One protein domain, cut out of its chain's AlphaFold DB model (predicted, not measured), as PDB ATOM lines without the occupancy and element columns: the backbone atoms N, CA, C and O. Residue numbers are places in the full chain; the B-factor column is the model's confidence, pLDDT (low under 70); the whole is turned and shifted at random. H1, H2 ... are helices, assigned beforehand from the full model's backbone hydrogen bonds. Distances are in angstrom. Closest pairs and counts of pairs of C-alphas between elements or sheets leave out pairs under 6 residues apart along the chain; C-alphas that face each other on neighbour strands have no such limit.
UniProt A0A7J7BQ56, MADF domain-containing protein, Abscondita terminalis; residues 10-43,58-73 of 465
ATOM      1  N   PHE A  10      39.091  27.126  27.530       64.00
ATOM      2  CA  PHE A  10      39.581  28.255  28.327       64.00
ATOM      3  C   PHE A  10      40.423  29.262  27.535       64.00
ATOM      4  O   PHE A  10      40.276  30.465  27.758       64.00
ATOM      5  N   LYS A  11      41.278  28.798  26.610       62.53
ATOM      6  CA  LYS A  11      42.051  29.687  25.724       62.53
ATOM      7  C   LYS A  11      41.138  30.551  24.853       62.53
ATOM      8  O   LYS A  11      41.352  31.756  24.758       62.53
ATOM      9  N   ASN A  12      40.083  29.960  24.296       72.50
ATOM     10  CA  ASN A  12      39.145  30.683  23.435       72.50
ATOM     11  C   ASN A  12      38.308  31.719  24.205       72.50
ATOM     12  O   ASN A  12      38.005  32.778  23.666       72.50
ATOM     13  N   ALA A  13      37.953  31.449  25.466       69.62
ATOM     14  CA  ALA A  13      37.070  32.321  26.247       69.62
ATOM     15  C   ALA A  13      37.765  33.551  26.867       69.62
ATOM     16  O   ALA A  13      37.120  34.574  27.090       69.62
ATOM     17  N   LEU A  14      39.061  33.462  27.185       73.12
ATOM     18  CA  LEU A  14      39.798  34.522  27.896       73.12
ATOM     19  C   LEU A  14      40.885  35.196  27.041       73.12
ATOM     20  O   LEU A  14      41.544  36.131  27.511       73.12
ATOM     21  N   GLY A  15      41.042  34.740  25.794       73.44
ATOM     22  CA  GLY A  15      42.123  35.124  24.889       73.44
ATOM     23  C   GLY A  15      43.494  34.640  25.372       73.44
ATOM     24  O   GLY A  15      43.653  34.163  26.497       73.44
ATOM     25  N   ASP A  16      44.529  34.843  24.555       81.62
ATOM     26  CA  ASP A  16      45.920  34.452  24.861       81.62
ATOM     27  C   ASP A  16      46.550  35.203  26.053       81.62
ATOM     28  O   ASP A  16      47.725  35.031  26.373       81.62
ATOM     29  N   LYS A  17      45.772  36.029  26.763       80.44
ATOM     30  CA  LYS A  17      46.224  36.815  27.918       80.44
ATOM     31  C   LYS A  17      46.594  35.964  29.130       80.44
ATOM     32  O   LYS A  17      47.283  36.461  30.020       80.44
ATOM     33  N   TYR A  18      46.134  34.715  29.201       79.75
ATOM     34  CA  TYR A  18      46.404  33.847  30.339       79.75
ATOM     35  C   TYR A  18      46.810  32.438  29.910       79.75
ATOM     36  O   TYR A  18      46.085  31.745  29.201       79.75
ATOM     37  N   THR A  19      47.944  31.962  30.426       85.69
ATOM     38  CA  THR A  19      48.322  30.549  30.316       85.69
ATOM     39  C   THR A  19      47.460  29.699  31.253       85.69
ATOM     40  O   THR A  19      47.025  30.171  32.311       85.69
ATOM     41  N   ALA A  20      47.244  28.426  30.909       79.69
ATOM     42  CA  ALA A  20      46.474  27.496  31.740       79.69
ATOM     43  C   ALA A  20      47.015  27.418  33.184       79.69
ATOM     44  O   ALA A  20      46.240  27.430  34.139       79.69
ATOM     45  N   GLU A  21      48.339  27.432  33.354       84.69
ATOM     46  CA  GLU A  21      48.994  27.433  34.667       84.69
ATOM     47  C   GLU A  21      48.698  28.705  35.472       84.69
ATOM     48  O   GLU A  21      48.374  28.634  36.662       84.69
ATOM     49  N   SER A  22      48.743  29.876  34.826       86.12
ATOM     50  CA  SER A  22      48.432  31.150  35.484       86.12
ATOM     51  C   SER A  22      46.981  31.196  35.979       86.12
ATOM     52  O   SER A  22      46.714  31.669  37.088       86.12
ATOM     53  N   LEU A  23      46.047  30.625  35.209       81.06
ATOM     54  CA  LEU A  23      44.637  30.515  35.581       81.06
ATOM     55  C   LEU A  23      44.423  29.515  36.704       81.06
ATOM     56  O   LEU A  23      43.712  29.833  37.652       81.06
ATOM     57  N   GLN A  24      45.065  28.348  36.653       83.06
ATOM     58  CA  GLN A  24      45.005  27.378  37.747       83.06
ATOM     59  C   GLN A  24      45.529  27.980  39.053       83.06
ATOM     60  O   GLN A  24      44.906  27.814  40.105       83.06
ATOM     61  N   LYS A  25      46.635  28.733  38.996       89.44
ATOM     62  CA  LYS A  25      47.191  29.445  40.153       89.44
ATOM     63  C   LYS A  25      46.227  30.513  40.674       89.44
ATOM     64  O   LYS A  25      46.000  30.599  41.881       89.44
ATOM     65  N   LYS A  26      45.614  31.296  39.780       89.25
ATOM     66  CA  LYS A  26      44.630  32.331  40.134       89.25
ATOM     67  C   LYS A  26      43.358  31.728  40.732       89.25
ATOM     68  O   LYS A  26      42.885  32.215  41.753       89.25
ATOM     69  N   TRP A  27      42.846  30.648  40.150       90.56
ATOM     70  CA  TRP A  27      41.691  29.906  40.652       90.56
ATOM     71  C   TRP A  27      41.952  29.317  42.037       90.56
ATOM     72  O   TRP A  27      41.133  29.484  42.938       90.56
ATOM     73  N   ARG A  28      43.123  28.700  42.239       90.69
ATOM     74  CA  ARG A  28      43.543  28.191  43.551       90.69
ATOM     75  C   ARG A  28      43.567  29.308  44.593       90.69
ATOM     76  O   ARG A  28      42.943  29.168  45.634       90.69
ATOM     77  N   ASN A  29      44.169  30.450  44.265       94.19
ATOM     78  CA  ASN A  29      44.197  31.612  45.154       94.19
ATOM     79  C   ASN A  29      42.781  32.136  45.481       94.19
ATOM     80  O   ASN A  29      42.465  32.399  46.642       94.19
ATOM     81  N   LEU A  30      41.894  32.232  44.483       93.75
ATOM     82  CA  LEU A  30      40.497  32.628  44.695       93.75
ATOM     83  C   LEU A  30      39.762  31.647  45.620       93.75
ATOM     84  O   LEU A  30      39.069  32.082  46.539       93.75
ATOM     85  N   ARG A  31      39.935  30.339  45.406       94.50
ATOM     86  CA  ARG A  31      39.351  29.284  46.244       94.50
ATOM     87  C   ARG A  31      39.871  29.348  47.680       94.50
ATOM     88  O   ARG A  31      39.074  29.322  48.612       94.50
ATOM     89  N   ASP A  32      41.180  29.466  47.869       93.19
ATOM     90  CA  ASP A  32      41.795  29.510  49.200       93.19
ATOM     91  C   ASP A  32      41.379  30.780  49.957       93.19
ATOM     92  O   ASP A  32      41.033  30.736  51.141       93.19
ATOM     93  N   THR A  33      41.309  31.915  49.254       94.81
ATOM     94  CA  THR A  33      40.799  33.176  49.811       94.81
ATOM     95  C   THR A  33      39.331  33.055  50.213       94.81
ATOM     96  O   THR A  33      38.949  33.556  51.273       94.81
ATOM     97  N   PHE A  34      38.514  32.363  49.412       95.00
ATOM     98  CA  PHE A  34      37.124  32.073  49.752       95.00
ATOM     99  C   PHE A  34      37.015  31.224  51.024       95.00
ATOM    100  O   PHE A  34      36.271  31.604  51.923       95.00
ATOM    101  N   ILE A  35      37.790  30.139  51.147       91.44
ATOM    102  CA  ILE A  35      37.807  29.274  52.342       91.44
ATOM    103  C   ILE A  35      38.139  30.087  53.597       91.44
ATOM    104  O   ILE A  35      37.430  30.000  54.600       91.44
ATOM    105  N   ARG A  36      39.182  30.923  53.533       92.62
ATOM    106  CA  ARG A  36      39.567  31.788  54.654       92.62
ATOM    107  C   ARG A  36      38.464  32.789  54.996       92.62
ATOM    108  O   ARG A  36      38.070  32.897  56.152       92.62
ATOM    109  N   SER A  37      37.925  33.479  53.988       91.81
ATOM    110  CA  SER A  37      36.841  34.447  54.182       91.81
ATOM    111  C   SER A  37      35.579  33.791  54.742       91.81
ATOM    112  O   SER A  37      34.875  34.427  55.516       91.81
ATOM    113  N   LYS A  38      35.284  32.542  54.369       91.00
ATOM    114  CA  LYS A  38      34.169  31.765  54.913       91.00
ATOM    115  C   LYS A  38      34.370  31.484  56.396       91.00
ATOM    116  O   LYS A  38      33.487  31.816  57.175       91.00
ATOM    117  N   GLY A  39      35.546  30.989  56.785       87.81
ATOM    118  CA  GLY A  39      35.876  30.779  58.196       87.81
ATOM    119  C   GLY A  39      35.757  32.061  59.023       87.81
ATOM    120  O   GLY A  39      35.258  32.028  60.138       87.81
ATOM    121  N   GLU A  40      36.137  33.211  58.464       87.62
ATOM    122  CA  GLU A  40      35.970  34.504  59.137       87.62
ATOM    123  C   GLU A  40      34.517  34.985  59.239       87.62
ATOM    124  O   GLU A  40      34.189  35.681  60.197       87.62
ATOM    125  N   MET A  41      33.672  34.655  58.257       86.06
ATOM    126  CA  MET A  41      32.248  35.020  58.239       86.06
ATOM    127  C   MET A  41      31.401  34.099  59.126       86.06
ATOM    128  O   MET A  41      30.413  34.552  59.695       86.06
ATOM    129  N   GLU A  42      31.783  32.826  59.243       84.56
ATOM    130  CA  GLU A  42      31.107  31.812  60.066       84.56
ATOM    131  C   GLU A  42      31.653  31.745  61.500       84.56
ATOM    132  O   GLU A  42      31.036  31.123  62.365       84.56
ATOM    133  N   ALA A  43      32.796  32.383  61.775       82.19
ATOM    134  CA  ALA A  43      33.368  32.443  63.112       82.19
ATOM    135  C   ALA A  43      32.365  33.051  64.104       82.19
ATOM    136  O   ALA A  43      31.933  34.198  63.970       82.19
ATOM    137  N   TRP A  58      34.685  39.583  51.680       94.00
ATOM    138  CA  TRP A  58      35.538  39.691  50.504       94.00
ATOM    139  C   TRP A  58      34.675  39.862  49.244       94.00
ATOM    140  O   TRP A  58      33.658  39.191  49.092       94.00
ATOM    141  N   LYS A  59      35.065  40.756  48.326       94.31
ATOM    142  CA  LYS A  59      34.217  41.183  47.189       94.31
ATOM    143  C   LYS A  59      33.695  40.050  46.292       94.31
ATOM    144  O   LYS A  59      32.667  40.223  45.651       94.31
ATOM    145  N   TYR A  60      34.379  38.907  46.252       93.12
ATOM    146  CA  TYR A  60      33.977  37.734  45.466       93.12
ATOM    147  C   TYR A  60      33.317  36.630  46.305       93.12
ATOM    148  O   TYR A  60      33.037  35.560  45.778       93.12
ATOM    149  N   TYR A  61      33.057  36.868  47.594       94.25
ATOM    150  CA  TYR A  61      32.518  35.865  48.513       94.25
ATOM    151  C   TYR A  61      31.198  35.269  48.009       94.25
ATOM    152  O   TYR A  61      31.107  34.062  47.815       94.25
ATOM    153  N   TYR A  62      30.208  36.111  47.706       92.31
ATOM    154  CA  TYR A  62      28.907  35.640  47.220       92.31
ATOM    155  C   TYR A  62      28.987  35.000  45.827       92.31
ATOM    156  O   TYR A  62      28.314  34.007  45.576       92.31
ATOM    157  N   ALA A  63      29.857  35.503  44.946       91.50
ATOM    158  CA  ALA A  63      30.066  34.923  43.615       91.50
ATOM    159  C   ALA A  63      30.694  33.517  43.670       91.50
ATOM    160  O   ALA A  63      30.507  32.720  42.759       91.50
ATOM    161  N   MET A  64      31.424  33.208  44.744       93.50
ATOM    162  CA  MET A  64      32.075  31.917  44.978       93.50
ATOM    163  C   MET A  64      31.247  30.991  45.883       93.50
ATOM    164  O   MET A  64      31.699  29.894  46.205       93.50
ATOM    165  N   ALA A  65      30.032  31.393  46.281       90.62
ATOM    166  CA  ALA A  65      29.186  30.624  47.195       90.62
ATOM    167  C   ALA A  65      28.798  29.238  46.652       90.62
ATOM    168  O   ALA A  65      28.599  28.324  47.446       90.62
ATOM    169  N   PHE A  66      28.780  29.043  45.326       91.25
ATOM    170  CA  PHE A  66      28.556  27.732  44.698       91.25
ATOM    171  C   PHE A  66      29.610  26.687  45.096       91.25
ATOM    172  O   PHE A  66      29.364  25.484  45.038       91.25
ATOM    173  N   LEU A  67      30.794  27.123  45.541       88.75
ATOM    174  CA  LEU A  67      31.808  26.205  46.045       88.75
ATOM    175  C   LEU A  67      31.381  25.526  47.344       88.75
ATOM    176  O   LEU A  67      31.930  24.472  47.654       88.75
ATOM    177  N   ASN A  68      30.413  26.073  48.085       86.44
ATOM    178  CA  ASN A  68      29.892  25.435  49.293       86.44
ATOM    179  C   ASN A  68      29.406  24.012  49.019       86.44
ATOM    180  O   ASN A  68      29.745  23.116  49.789       86.44
ATOM    181  N   ASP A  69      28.726  23.791  47.895       78.50
ATOM    182  CA  ASP A  69      28.226  22.469  47.516       78.50
ATOM    183  C   ASP A  69      29.395  21.513  47.280       78.50
ATOM    184  O   ASP A  69      29.452  20.428  47.846       78.50
ATOM    185  N   THR A  70      30.417  21.970  46.554       74.31
ATOM    186  CA  THR A  70      31.590  21.146  46.223       74.31
ATOM    187  C   THR A  70      32.555  20.909  47.390       74.31
ATOM    188  O   THR A  70      33.304  19.931  47.384       74.31
ATOM    189  N   MET A  71      32.584  21.795  48.391       67.44
ATOM    190  CA  MET A  71      33.541  21.724  49.502       67.44
ATOM    191  C   MET A  71      33.060  20.870  50.675       67.44
ATOM    192  O   MET A  71      33.895  20.418  51.459       67.44
ATOM    193  N   ASN A  72      31.761  20.584  50.761       57.97
ATOM    194  CA  ASN A  72      31.193  19.735  51.811       57.97
ATOM    195  C   ASN A  72      31.510  18.235  51.628       57.97
ATOM    196  O   ASN A  72      31.249  17.432  52.516       57.97
ATOM    197  N   HIS A  73      32.131  17.831  50.517       48.56
ATOM    198  CA  HIS A  73      32.271  16.412  50.178       48.56
ATOM    199  C   HIS A  73      33.524  15.711  50.707       48.56
ATOM    200  O   HIS A  73      33.635  14.495  50.560       48.56
TER     201      HIS A  73
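Overview. This is residues 10 to 43 and 58 to 73 of the 465 residues of the protein "MADF domain-containing protein" of Abscondita terminalis (UniProt A0A7J7BQ56). One long straight helix, H2, makes the longest axis, with the short H1 by its first end and a separate piece, residues 58 to 73, crossing beside its second half and ending with the short H3. The printed part has 50 residues, with three named helices in the order H1, H2, H3 and no named strand: all helix. It is loose, with a radius of gyration of the C-alphas of 13.0 A, and elongated, spanning 40 by 21 by 16 A.

Arrangement. H1, residues 10 to 14, is close to but not clearly touching H2, residues 20 to 42; their closest C-alphas, of Phe 10 and Ala 20, are 7.7 A apart. H2 and H3, residues 67 to 71, are near each other, their closest C-alphas 8.1 A apart. H1 and H3 are apart. In H1, H2 and H3 every O i to N i+4 pair is within hydrogen-bond range.

Along the chain. H1 begins at C-alpha 10 (39.581, 28.255, 28.327). H2 measures 32.5 A from first to last C-alpha. H3 ends at C-alpha 71 (33.541, 21.724, 49.502).

Size, cuts and confidence. The farthest C-alphas, of Asp 16 and Ala 43, are 40.3 A apart. The link H1 to H2 is tight. Residues 44 to 57 are not printed; the gap between C-alphas 43 and 58 is 14.7 A. The pLDDT is under 70 at residues 10, 11, 13 and 71 to 73.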